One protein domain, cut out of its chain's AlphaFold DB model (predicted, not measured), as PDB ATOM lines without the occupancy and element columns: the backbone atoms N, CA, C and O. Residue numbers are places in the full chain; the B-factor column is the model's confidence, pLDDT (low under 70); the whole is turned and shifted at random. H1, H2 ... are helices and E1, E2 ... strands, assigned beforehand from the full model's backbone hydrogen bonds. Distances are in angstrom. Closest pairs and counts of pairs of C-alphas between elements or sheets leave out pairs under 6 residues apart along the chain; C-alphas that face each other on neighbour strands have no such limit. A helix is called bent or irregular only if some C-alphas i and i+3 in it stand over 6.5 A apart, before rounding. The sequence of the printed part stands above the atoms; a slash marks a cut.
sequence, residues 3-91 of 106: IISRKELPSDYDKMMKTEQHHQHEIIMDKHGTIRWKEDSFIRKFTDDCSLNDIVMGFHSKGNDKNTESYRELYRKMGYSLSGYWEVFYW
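AT A GLANCE: This is residues 3 to 91 of the 106 residues of an uncharacterized protein of Flavobacteriales bacterium (UniProt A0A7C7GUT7). Two short helices, H4 and H5, lie in the middle, running opposite ways, with a small two-stranded hairpin, E1 and E2, next to the ends that their link joins. H1 is at one end of the longest axis, on the hairpin's side, and H2 and H3 form the other end; the helices meet through few close pairs of C-alphas. The 89 printed residues hold five named helices and two named strands in the order H1, E1, E2, H2, H3, H4, H5, and the class is mostly helix. The strands form one antiparallel sheet, E1 - E2. The whole is compact, with a radius of gyration of the C-alphas of 13.1 A and spans of 38 by 26 by 20 A.

HOW THE PARTS SIT: After residues 3 to 10 comes H1, residues 11 to 22, which is irregular: C-alphas 19 and 22 are 7.5 A apart. A tight link leads to the hairpin of E1, residues 27 to 29, and E2, residues 35 to 37, antiparallel at 144 degrees. Across it, N 28 and O 36 are 2.9 A apart, and N 36 and O 28 are also 2.9 A apart, both within hydrogen-bond range. H2, residues 41 to 49, and H3, residues 52 to 61, meet only through their link and are near each other. H4, residues 69 to 77, and H2 only just touch, with 3 pairs of C-alphas within 8 A, and only at their ends; they are about perpendicular at 86 degrees, and their closest C-alphas, of Ile 43 and Lys 77, are 6.0 A apart. H3 and H4 are close but not clearly touching, at a shallow tilt of 12 degrees, opposite ways; their closest C-alphas, of Phe 59 and Tyr 71, are 7.1 A apart. H5, residues 82 to 89, forms a helical hairpin with H4; they only just touch, with 3 pairs within 8 A, at a shallow tilt of 23 degrees, opposite ways, and their closest C-alphas, of Tyr 75 and Tyr 85, are 7.1 A apart. The closest C-alphas of E2 and H5, of Arg 36 and Leu 82, are 5.2 A apart. H1 and H5 are close but not clearly touching, with the C-alphas of Met 16 and Trp 86 closest at 7.2 A. Every O i to N i+4 pair is within hydrogen-bond range in H2, H3, H4 and H5; in H1, 5 of 8 are.

IN THESE COORDINATES: H1 begins at C-alpha 11, (136.663, 160.124, 230.702), and measures 19.0 A from first to last C-alpha. H2 measures 12.1 A, H3 14.2 A and H4 12.0 A. H5 ends at C-alpha 89, (142.589, 176.170, 228.191).

THE WHOLE: The C-alphas of Glu 8 and Ser 61, 38.2 A apart, are the two farthest apart. The printed part has no cut and no long link. Mean pLDDT of the printed part is 94.6, and no printed residue is under 70.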
ATOM      1  N   ILE A   3     143.773 157.204 213.952       96.06
ATOM      2  CA  ILE A   3     142.657 158.111 214.243       96.06
ATOM      3  C   ILE A   3     141.850 157.498 215.387       96.06
ATOM      4  O   ILE A   3     141.457 156.340 215.292       96.06
ATOM      5  N   ILE A   4     141.592 158.277 216.437       94.50
ATOM      6  CA  ILE A   4     140.825 157.843 217.610       94.50
ATOM      7  C   ILE A   4     139.449 158.506 217.587       94.50
ATOM      8  O   ILE A   4     139.332 159.719 217.383       94.50
ATOM      9  N   SER A   5     138.396 157.735 217.857       92.81
ATOM     10  CA  SER A   5     137.071 158.303 218.092       92.81
ATOM     11  C   SER A   5     137.023 159.071 219.412       92.81
ATOM     12  O   SER A   5     137.536 158.622 220.434       92.81
ATOM     13  N   ARG A   6     136.277 160.182 219.456       91.69
ATOM     14  CA  ARG A   6     136.011 160.909 220.714       91.69
ATOM     15  C   ARG A   6     135.377 160.021 221.793       91.69
ATOM     16  O   ARG A   6     135.549 160.294 222.971       91.69
ATOM     17  N   LYS A   7     134.663 158.961 221.392       90.50
ATOM     18  CA  LYS A   7     134.025 157.991 222.301       90.50
ATOM     19  C   LYS A   7     135.014 157.032 222.969       90.50
ATOM     20  O   LYS A   7     134.645 156.373 223.930       90.50
ATOM     21  N   GLU A   8     136.223 156.919 222.430       92.62
ATOM     22  CA  GLU A   8     137.281 156.030 222.926       92.62
ATOM     23  C   GLU A   8     138.282 156.778 223.816       92.62
ATOM     24  O   GLU A   8     139.224 156.183 224.338       92.62
ATOM     25  N   LEU A   9     138.093 158.089 223.993       94.06
ATOM     26  CA  LEU A   9     138.934 158.890 224.866       94.06
ATOM     27  C   LEU A   9     138.688 158.550 226.342       94.06
ATOM     28  O   LEU A   9     137.558 158.246 226.727       94.06
ATOM     29  N   PRO A  10     139.726 158.659 227.191       93.56
ATOM     30  CA  PRO A  10     139.553 158.636 228.637       93.56
ATOM     31  C   PRO A  10     138.509 159.656 229.105       93.56
ATOM     32  O   PRO A  10     138.464 160.778 228.594       93.56
ATOM     33  N   SER A  11     137.740 159.294 230.135       93.12
ATOM     34  CA  SER A  11     136.663 160.124 230.702       93.12
ATOM     35  C   SER A  11     137.122 161.505 231.167       93.12
ATOM     36  O   SER A  11     136.332 162.445 231.214       93.12
ATOM     37  N   ASP A  12     138.410 161.657 231.479       90.88
ATOM     38  CA  ASP A  12     139.005 162.933 231.885       90.88
ATOM     39  C   ASP A  12     138.866 164.014 230.795       90.88
ATOM     40  O   ASP A  12     138.837 165.210 231.095       90.88
ATOM     41  N   TYR A  13     138.700 163.610 229.531       93.25
ATOM     42  CA  TYR A  13     138.483 164.520 228.408       93.25
ATOM     43  C   TYR A  13     137.006 164.849 228.146       93.25
ATOM     44  O   TYR A  13     136.738 165.744 227.344       93.25
ATOM     45  N   ASP A  14     136.042 164.207 228.815       93.06
ATOM     46  CA  ASP A  14     134.609 164.343 228.505       93.06
ATOM     47  C   ASP A  14     134.124 165.793 228.563       93.06
ATOM     48  O   ASP A  14     133.399 166.257 227.679       93.06
ATOM     49  N   LYS A  15     134.526 166.533 229.605       91.75
ATOM     50  CA  LYS A  15     134.147 167.945 229.764       91.75
ATOM     51  C   LYS A  15     134.688 168.786 228.608       91.75
ATOM     52  O   LYS A  15     133.941 169.561 228.024       91.75
ATOM     53  N   MET A  16     135.963 168.598 228.273       93.50
ATOM     54  CA  MET A  16     136.615 169.295 227.168       93.50
ATOM     55  C   MET A  16     135.938 168.959 225.836       93.50
ATOM     56  O   MET A  16     135.571 169.857 225.093       93.50
ATOM     57  N   MET A  17     135.685 167.680 225.559       93.44
ATOM     58  CA  MET A  17     135.075 167.242 224.300       93.44
ATOM     59  C   MET A  17     133.646 167.755 224.105       93.44
ATOM     60  O   MET A  17     133.259 168.009 222.968       93.44
ATOM     61  N   LYS A  18     132.880 167.936 225.189       91.00
ATOM     62  CA  LYS A  18     131.547 168.561 225.136       91.00
ATOM     63  C   LYS A  18     131.616 170.028 224.721       91.00
ATOM     64  O   LYS A  18     130.803 170.469 223.919       91.00
ATOM     65  N   THR A  19     132.575 170.784 225.247       90.88
ATOM     66  CA  THR A  19     132.738 172.205 224.902       90.88
ATOM     67  C   THR A  19     133.338 172.380 223.497       90.88
ATOM     68  O   THR A  19     132.941 173.266 222.745       90.88
ATOM     69  N   GLU A  20     134.226 171.474 223.094       90.75
ATOM     70  CA  GLU A  20     134.932 171.452 221.803       90.75
ATOM     71  C   GLU A  20     134.151 170.697 220.696       90.75
ATOM     72  O   GLU A  20     134.729 170.218 219.719       90.75
ATOM     73  N   GLN A  21     132.835 170.503 220.844       86.94
ATOM     74  CA  GLN A  21     132.028 169.727 219.885       86.94
ATOM     75  C   GLN A  21     131.703 170.470 218.580       86.94
ATOM     76  O   GLN A  21     131.493 169.826 217.558       86.94
ATOM     77  N   HIS A  22     131.744 171.804 218.610       84.56
ATOM     78  CA  HIS A  22     131.405 172.697 217.495       84.56
ATOM     79  C   HIS A  22     132.449 172.695 216.357       84.56
ATOM     80  O   HIS A  22     132.273 173.354 215.335       84.56
ATOM     81  N   HIS A  23     133.551 171.953 216.508       82.00
ATOM     82  CA  HIS A  23     134.506 171.675 215.437       82.00
ATOM     83  C   HIS A  23     134.703 170.167 215.278       82.00
ATOM     84  O   HIS A  23     134.745 169.414 216.251       82.00
ATOM     85  N   GLN A  24     134.867 169.712 214.035       80.81
ATOM     86  CA  GLN A  24     135.124 168.304 213.706       80.81
ATOM     87  C   GLN A  24     136.618 168.014 213.539       80.81
ATOM     88  O   GLN A  24     137.030 167.283 212.640       80.81
ATOM     89  N   HIS A  25     137.452 168.616 214.387       92.19
ATOM     90  CA  HIS A  25     138.886 168.385 214.312       92.19
ATOM     91  C   HIS A  25     139.213 166.945 214.732       92.19
ATOM     92  O   HIS A  25     138.756 166.472 215.781       92.19
ATOM     93  N   GLU A  26     139.961 166.240 213.881       95.69
ATOM     94  CA  GLU A  26     140.332 164.842 214.092       95.69
ATOM     95  C   GLU A  26     141.309 164.705 215.267       95.69
ATOM     96  O   GLU A  26     142.120 165.592 215.544       95.69
ATOM     97  N   ILE A  27     141.239 163.563 215.946       96.62
ATOM     98  CA  ILE A  27     142.107 163.210 217.068       96.62
ATOM     99  C   ILE A  27     142.899 161.973 216.672       96.62
ATOM    100  O   ILE A  27     142.350 161.044 216.078       96.62
ATOM    101  N   ILE A  28     144.190 161.967 216.988       97.50
ATOM    102  CA  ILE A  28     145.097 160.874 216.654       97.50
ATOM    103  C   ILE A  28     145.889 160.399 217.871       97.50
ATOM    104  O   ILE A  28     146.190 161.182 218.772       97.50
ATOM    105  N   MET A  29     146.292 159.129 217.860       97.38
ATOM    106  CA  MET A  29     147.386 158.621 218.682       97.38
ATOM    107  C   MET A  29     148.683 158.662 217.876       97.38
ATOM    108  O   MET A  29     148.764 158.116 216.765       97.38
ATOM    109  N   ASP A  30     149.714 159.303 218.422       95.56
ATOM    110  CA  ASP A  30     151.044 159.260 217.825       95.56
ATOM    111  C   ASP A  30     151.784 157.948 218.135       95.56
ATOM    112  O   ASP A  30     151.332 157.092 218.894       95.56
ATOM    113  N   LYS A  31     152.956 157.770 217.515       94.88
ATOM    114  CA  LYS A  31     153.784 156.559 217.666       94.88
ATOM    115  C   LYS A  31     154.316 156.333 219.089       94.88
ATOM    116  O   LYS A  31     154.883 155.278 219.352       94.88
ATOM    117  N   HIS A  32     154.192 157.325 219.968       94.75
ATOM    118  CA  HIS A  32     154.622 157.277 221.361       94.75
ATOM    119  C   HIS A  32     153.442 157.079 222.324       94.75
ATOM    120  O   HIS A  32     153.647 157.099 223.533       94.75
ATOM    121  N   GLY A  33     152.220 156.887 221.809       94.62
ATOM    122  CA  GLY A  33     151.014 156.734 222.621       94.62
ATOM    123  C   GLY A  33     150.414 158.059 223.102       94.62
ATOM    124  O   GLY A  33     149.519 158.050 223.942       94.62
ATOM    125  N   THR A  34     150.879 159.206 222.591       96.62
ATOM    126  CA  THR A  34     150.323 160.511 222.973       96.62
ATOM    127  C   THR A  34     149.084 160.809 222.142       96.62
ATOM    128  O   THR A  34     149.129 160.759 220.910       96.62
ATOM    129  N   ILE A  35     147.990 161.174 222.810       97.38
ATOM    130  CA  ILE A  35     146.756 161.603 222.151       97.38
ATOM    131  C   ILE A  35     146.869 163.088 221.792       97.38
ATOM    132  O   ILE A  35     147.171 163.930 222.644       97.38
ATOM    133  N   ARG A  36     146.637 163.412 220.521       97.44
ATOM    134  CA  ARG A  36     146.837 164.744 219.946       97.44
ATOM    135  C   ARG A  36     145.681 165.136 219.042       97.44
ATOM    136  O   ARG A  36     145.017 164.281 218.459       97.44
ATOM    137  N   TRP A  37     145.507 166.437 218.864       97.12
ATOM    138  CA  TRP A  37     144.800 166.963 217.702       97.12
ATOM    139  C   TRP A  37     145.572 166.616 216.420       97.12
ATOM    140  O   TRP A  37     146.806 166.593 216.421       97.12
ATOM    141  N   LYS A  38     144.866 166.312 215.330       96.88
ATOM    142  CA  LYS A  38     145.494 166.072 214.027       96.88
ATOM    143  C   LYS A  38     145.957 167.396 213.434       96.88
ATOM    144  O   LYS A  38     145.144 168.241 213.091       96.88
ATOM    145  N   GLU A  39     147.263 167.558 213.277       96.94
ATOM    146  CA  GLU A  39     147.820 168.805 212.761       96.94
ATOM    147  C   GLU A  39     147.362 169.150 211.336       96.94
ATOM    148  O   GLU A  39     147.185 168.290 210.469       96.94
ATOM    149  N   ASP A  40     147.249 170.451 211.095       97.44
ATOM    150  CA  ASP A  40     147.305 171.044 209.773       97.44
ATOM    151  C   ASP A  40     148.777 171.285 209.415       97.44
ATOM    152  O   ASP A  40     149.505 171.963 210.140       97.44
ATOM    153  N   SER A  41     149.226 170.727 208.289       96.19
ATOM    154  CA  SER A  41     150.642 170.778 207.895       96.19
ATOM    155  C   SER A  41     151.190 172.199 207.715       96.19
ATOM    156  O   SER A  41     152.364 172.441 207.999       96.19
ATOM    157  N   PHE A  42     150.357 173.147 207.271       96.44
ATOM    158  CA  PHE A  42     150.764 174.537 207.107       96.44
ATOM    159  C   PHE A  42     150.890 175.216 208.468       96.44
ATOM    160  O   PHE A  42     151.921 175.829 208.735       96.44
ATOM    161  N   ILE A  43     149.892 175.069 209.344       96.88
ATOM    162  CA  ILE A  43     149.933 175.662 210.686       96.88
ATOM    163  C   ILE A  43     151.077 175.072 211.498       96.88
ATOM    164  O   ILE A  43     151.806 175.828 212.135       96.88
ATOM    165  N   ARG A  44     151.293 173.756 211.422       95.38
ATOM    166  CA  ARG A  44     152.418 173.106 212.089       95.38
ATOM    167  C   ARG A  44     153.747 173.710 211.656       95.38
ATOM    168  O   ARG A  44     154.521 174.155 212.500       95.38
ATOM    169  N   LYS A  45     153.974 173.783 210.341       95.44
ATOM    170  CA  LYS A  45     155.181 174.389 209.777       95.44
ATOM    171  C   LYS A  45     155.319 175.855 210.189       95.44
ATOM    172  O   LYS A  45     156.401 176.274 210.573       95.44
ATOM    173  N   PHE A  46     154.231 176.619 210.154       95.31
ATOM    174  CA  PHE A  46     154.213 178.015 210.579       95.31
ATOM    175  C   PHE A  46     154.616 178.173 212.052       95.31
ATOM    176  O   PHE A  46     155.440 179.028 212.357       95.31
ATOM    177  N   THR A  47     154.101 177.331 212.952       94.88
ATOM    178  CA  THR A  47     154.466 177.351 214.379       94.88
ATOM    179  C   THR A  47     155.852 176.781 214.685       94.88
ATOM    180  O   THR A  47     156.379 177.056 215.756       94.88
ATOM    181  N   ASP A  48     156.434 175.985 213.783       92.56
ATOM    182  CA  ASP A  48     157.822 175.522 213.898       92.56
ATOM    183  C   ASP A  48     158.805 176.595 213.374       92.56
ATOM    184  O   ASP A  48     159.879 176.785 213.945       92.56
ATOM    185  N   ASP A  49     158.430 177.324 212.314       95.12
ATOM    186  CA  ASP A  49     159.241 178.386 211.698       95.12
ATOM    187  C   ASP A  49     159.129 179.735 212.450       95.12
ATOM    188  O   ASP A  49     160.014 180.584 212.339       95.12
ATOM    189  N   CYS A  50     158.051 179.951 213.212       92.69
ATOM    190  CA  CYS A  50     157.802 181.161 214.002       92.69
ATOM    191  C   CYS A  50     157.742 180.847 215.502       92.69
ATOM    192  O   CYS A  50     157.254 179.803 215.921       92.69
ATOM    193  N   SER A  51     158.158 181.792 216.345       91.75
ATOM    194  CA  SER A  51     157.995 181.673 217.798       91.75
ATOM    195  C   SER A  51     156.510 181.641 218.179       91.75
ATOM    196  O   SER A  51     155.783 182.609 217.941       91.75
ATOM    197  N   LEU A  52     156.059 180.559 218.828       92.94
ATOM    198  CA  LEU A  52     154.697 180.471 219.373       92.94
ATOM    199  C   LEU A  52     154.396 181.640 220.319       92.94
ATOM    200  O   LEU A  52     153.285 182.163 220.313       92.94
ATOM    201  N   ASN A  53     155.395 182.087 221.087       93.12
ATOM    202  CA  ASN A  53     155.256 183.249 221.958       93.12
ATOM    203  C   ASN A  53     154.934 184.521 221.159       93.12
ATOM    204  O   ASN A  53     154.047 185.275 221.545       93.12
ATOM    205  N   ASP A  54     155.594 184.737 220.021       94.88
ATOM    206  CA  ASP A  54     155.367 185.929 219.197       94.88
ATOM    207  C   ASP A  54     153.989 185.886 218.528       94.88
ATOM    208  O   ASP A  54     153.290 186.899 218.474       94.88
ATOM    209  N   ILE A  55     153.555 184.698 218.089       95.06
ATOM    210  CA  ILE A  55     152.202 184.484 217.560       95.06
ATOM    211  C   ILE A  55     151.165 184.832 218.635       95.06
ATOM    212  O   ILE A  55     150.271 185.643 218.389       95.06
ATOM    213  N   VAL A  56     151.306 184.268 219.838       94.31
ATOM    214  CA  VAL A  56     150.404 184.497 220.977       94.31
ATOM    215  C   VAL A  56     150.368 185.972 221.387       94.31
ATOM    216  O   VAL A  56     149.289 186.524 221.605       94.31
ATOM    217  N   MET A  57     151.516 186.652 221.418       94.88
ATOM    218  CA  MET A  57     151.573 188.099 221.649       94.88
ATOM    219  C   MET A  57     150.817 188.880 220.566       94.88
ATOM    220  O   MET A  57     150.134 189.861 220.870       94.88
ATOM    221  N   GLY A  58     150.873 188.421 219.314       95.38
ATOM    222  CA  GLY A  58     150.064 188.943 218.214       95.38
ATOM    223  C   GLY A  58     148.560 188.824 218.477       95.38
ATOM    224  O   GLY A  58     147.846 189.818 218.336       95.38
ATOM    225  N   PHE A  59     148.085 187.657 218.928       95.31
ATOM    226  CA  PHE A  59     146.688 187.459 219.344       95.31
ATOM    227  C   PHE A  59     146.290 188.438 220.455       95.31
ATOM    228  O   PHE A  59     145.317 189.180 220.296       95.31
ATOM    229  N   HIS A  60     147.088 188.518 221.521       94.56
ATOM    230  CA  HIS A  60     146.833 189.431 222.636       94.56
ATOM    231  C   HIS A  60     146.787 190.900 222.205       94.56
ATOM    232  O   HIS A  60     145.904 191.638 222.636       94.56
ATOM    233  N   SER A  61     147.660 191.326 221.286       96.19
ATOM    234  CA  SER A  61     147.659 192.702 220.762       96.19
ATOM    235  C   SER A  61     146.369 193.090 220.022       96.19
ATOM    236  O   SER A  61     146.093 194.274 219.832       96.19
ATOM    237  N   LYS A  62     145.576 192.099 219.594       94.88
ATOM    238  CA  LYS A  62     144.280 192.278 218.928       94.88
ATOM    239  C   LYS A  62     143.085 192.091 219.861       94.88
ATOM    240  O   LYS A  62     141.956 192.159 219.389       94.88
ATOM    241  N   GLY A  63     143.328 191.897 221.157       94.44
ATOM    242  CA  GLY A  63     142.282 191.631 222.139       94.44
ATOM    243  C   GLY A  63     141.792 190.183 222.140       94.44
ATOM    244  O   GLY A  63     140.741 189.920 222.706       94.44
ATOM    245  N   ASN A  64     142.535 189.258 221.521       95.75
ATOM    246  CA  ASN A  64     142.237 187.832 221.609       95.75
ATOM    247  C   ASN A  64     142.975 187.214 222.802       95.75
ATOM    248  O   ASN A  64     144.128 187.544 223.083       95.75
ATOM    249  N   ASP A  65     142.337 186.262 223.461       94.94
ATOM    250  CA  ASP A  65     142.860 185.538 224.615       94.94
ATOM    251  C   ASP A  65     142.643 184.022 224.473       94.94
ATOM    252  O   ASP A  65     142.225 183.524 223.427       94.94
ATOM    253  N   LYS A  66     142.923 183.272 225.545       95.31
ATOM    254  CA  LYS A  66     142.784 181.808 225.589       95.31
ATOM    255  C   LYS A  66     141.338 181.324 225.407       95.31
ATOM    256  O   LYS A  66     141.123 180.157 225.087       95.31
ATOM    257  N   ASN A  67     140.341 182.181 225.590       95.62
ATOM    258  CA  ASN A  67     138.937 181.861 225.348       95.62
ATOM    259  C   ASN A  67     138.459 182.320 223.971       95.62
ATOM    260  O   ASN A  67     137.328 182.052 223.589       95.62
ATOM    261  N   THR A  68     139.318 182.952 223.181       95.38
ATOM    262  CA  THR A  68     138.990 183.264 221.798       95.38
ATOM    263  C   THR A  68     139.118 182.019 220.923       95.38
ATOM    264  O   THR A  68     140.133 181.319 220.951       95.38
ATOM    265  N   GLU A  69     138.116 181.776 220.075       94.88
ATOM    266  CA  GLU A  69     138.067 180.580 219.232       94.88
ATOM    267  C   GLU A  69     139.294 180.424 218.330       94.88
ATOM    268  O   GLU A  69     139.899 179.360 218.275       94.88
ATOM    269  N   SER A  70     139.730 181.502 217.682       93.81
ATOM    270  CA  SER A  70     140.911 181.475 216.814       93.81
ATOM    271  C   SER A  70     142.207 181.146 217.568       93.81
ATOM    272  O   SER A  70     143.133 180.586 216.984       93.81
ATOM    273  N   TYR A  71     142.289 181.479 218.863       96.06
ATOM    274  CA  TYR A  71     143.439 181.123 219.699       96.06
ATOM    275  C   TYR A  71     143.434 179.611 219.957       96.06
ATOM    276  O   TYR A  71     144.438 178.926 219.762       96.06
ATOM    277  N   ARG A  72     142.284 179.065 220.359       96.38
ATOM    278  CA  ARG A  72     142.086 177.623 220.559       96.38
ATOM    279  C   ARG A  72     142.322 176.830 219.274       96.38
ATOM    280  O   ARG A  72     143.007 175.808 219.288       96.38
ATOM    281  N   GLU A  73     141.844 177.345 218.146       95.56
ATOM    282  CA  GLU A  73     142.028 176.752 216.825       95.56
ATOM    283  C   GLU A  73     143.503 176.620 216.438       95.56
ATOM    284  O   GLU A  73     143.893 175.561 215.944       95.56
ATOM    285  N   LEU A  74     144.331 177.636 216.713       96.50
ATOM    286  CA  LEU A  74     145.780 177.569 216.494       96.50
ATOM    287  C   LEU A  74     146.385 176.343 217.193       96.50
ATOM    288  O   LEU A  74     147.118 175.578 216.567       96.50
ATOM    289  N   TYR A  75     146.038 176.124 218.464       97.31
ATOM    290  CA  TYR A  75     146.558 175.004 219.251       97.31
ATOM    291  C   TYR A  75     146.059 173.648 218.740       97.31
ATOM    292  O   TYR A  75     146.812 172.674 218.727       97.31
ATOM    293  N   ARG A  76     144.813 173.557 218.271       96.62
ATOM    294  CA  ARG A  76     144.329 172.320 217.639       96.62
ATOM    295  C   ARG A  76     145.088 172.048 216.341       96.62
ATOM    296  O   ARG A  76     145.704 170.995 216.195       96.62
ATOM    297  N   LYS A  77     145.153 173.043 215.452       97.00
ATOM    298  CA  LYS A  77     145.782 172.923 214.131       97.00
ATOM    299  C   LYS A  77     147.300 172.743 214.169       97.00
ATOM    300  O   LYS A  77     147.832 172.118 213.262       97.00
ATOM    301  N   MET A  78     148.010 173.193 215.203       96.88
ATOM    302  CA  MET A  78     149.437 172.860 215.369       96.88
ATOM    303  C   MET A  78     149.673 171.411 215.843       96.88
ATOM    304  O   MET A  78     150.816 170.995 216.030       96.88
ATOM    305  N   GLY A  79     148.603 170.645 216.082       96.50
ATOM    306  CA  GLY A  79     148.658 169.252 216.512       96.50
ATOM    307  C   GLY A  79     148.988 169.065 217.984       96.50
ATOM    308  O   GLY A  79     149.651 168.090 218.341       96.50
ATOM    309  N   TYR A  80     148.600 170.009 218.845       97.12
ATOM    310  CA  TYR A  80     148.942 169.972 220.268       97.12
ATOM    311  C   TYR A  80     148.367 168.725 220.966       97.12
ATOM    312  O   TYR A  80     147.360 168.154 220.531       97.12
ATOM    313  N   SER A  81     149.012 168.270 222.046       97.44
ATOM    314  CA  SER A  81     148.497 167.139 222.828       97.44
ATOM    315  C   SER A  81     147.181 167.505 223.508       97.44
ATOM    316  O   SER A  81     146.982 168.653 223.902       97.44
ATOM    317  N   LEU A  82     146.283 166.530 223.676       97.19
ATOM    318  CA  LEU A  82     145.018 166.778 224.372       97.19
ATOM    319  C   LEU A  82     145.238 167.159 225.839       97.19
ATOM    320  O   LEU A  82     144.566 168.055 226.339       97.19
ATOM    321  N   SER A  83     146.204 166.523 226.509       97.25
ATOM    322  CA  SER A  83     146.576 166.864 227.885       97.25
ATOM    323  C   SER A  83     147.114 168.291 227.988       97.25
ATOM    324  O   SER A  83     146.648 169.065 228.816       97.25
ATOM    325  N   GLY A  84     148.022 168.682 227.093       97.25
ATOM    326  CA  GLY A  84     148.554 170.041 227.070       97.25
ATOM    327  C   GLY A  84     147.480 171.067 226.707       97.25
ATOM    328  O   GLY A  84     147.456 172.163 227.255       97.25
ATOM    329  N   TYR A  85     146.572 170.731 225.791       97.25
ATOM    330  CA  TYR A  85     145.458 171.603 225.427       97.25
ATOM    331  C   TYR A  85     144.546 171.835 226.638       97.25
ATOM    332  O   TYR A  85     144.184 172.971 226.943       97.25
ATOM    333  N   TRP A  86     144.238 170.773 227.385       96.94
ATOM    334  CA  TRP A  86     143.504 170.874 228.641       96.94
ATOM    335  C   TRP A  86     144.230 171.775 229.651       96.94
ATOM    336  O   TRP A  86     143.617 172.685 230.212       96.94
ATOM    337  N   GLU A  87     145.540 171.594 229.826       97.00
ATOM    338  CA  GLU A  87     146.350 172.425 230.723       97.00
ATOM    339  C   GLU A  87     146.340 173.902 230.324       97.00
ATOM    340  O   GLU A  87     146.339 174.756 231.201       97.00
ATOM    341  N   VAL A  88     146.339 174.236 229.034       96.50
ATOM    342  CA  VAL A  88     146.357 175.637 228.579       96.50
ATOM    343  C   VAL A  88     144.984 176.294 228.717       96.50
ATOM    344  O   VAL A  88     144.911 177.462 229.091       96.50
ATOM    345  N   PHE A  89     143.907 175.568 228.412       96.62
ATOM    346  CA  PHE A  89     142.589 176.170 228.191       96.62
ATOM    347  C   PHE A  89     141.543 175.867 229.267       96.62
ATOM    348  O   PHE A  89     140.582 176.627 229.384       96.62
ATOM    349  N   TYR A  90     141.707 174.784 230.032       95.69
ATOM    350  CA  TYR A  90     140.736 174.307 231.029       95.69
ATOM    351  C   TYR A  90     141.276 174.334 232.461       95.69
ATOM    352  O   TYR A  90     140.487 174.270 233.406       95.69
ATOM    353  N   TRP A  91     142.595 174.423 232.647       95.38
ATOM    354  CA  TRP A  91     143.193 174.496 233.974       95.38
ATOM    355  C   TRP A  91     143.263 175.935 234.485       95.38
ATOM    356  O   TRP A  91     143.998 176.760 233.945       95.38
TER     357      TRP A  91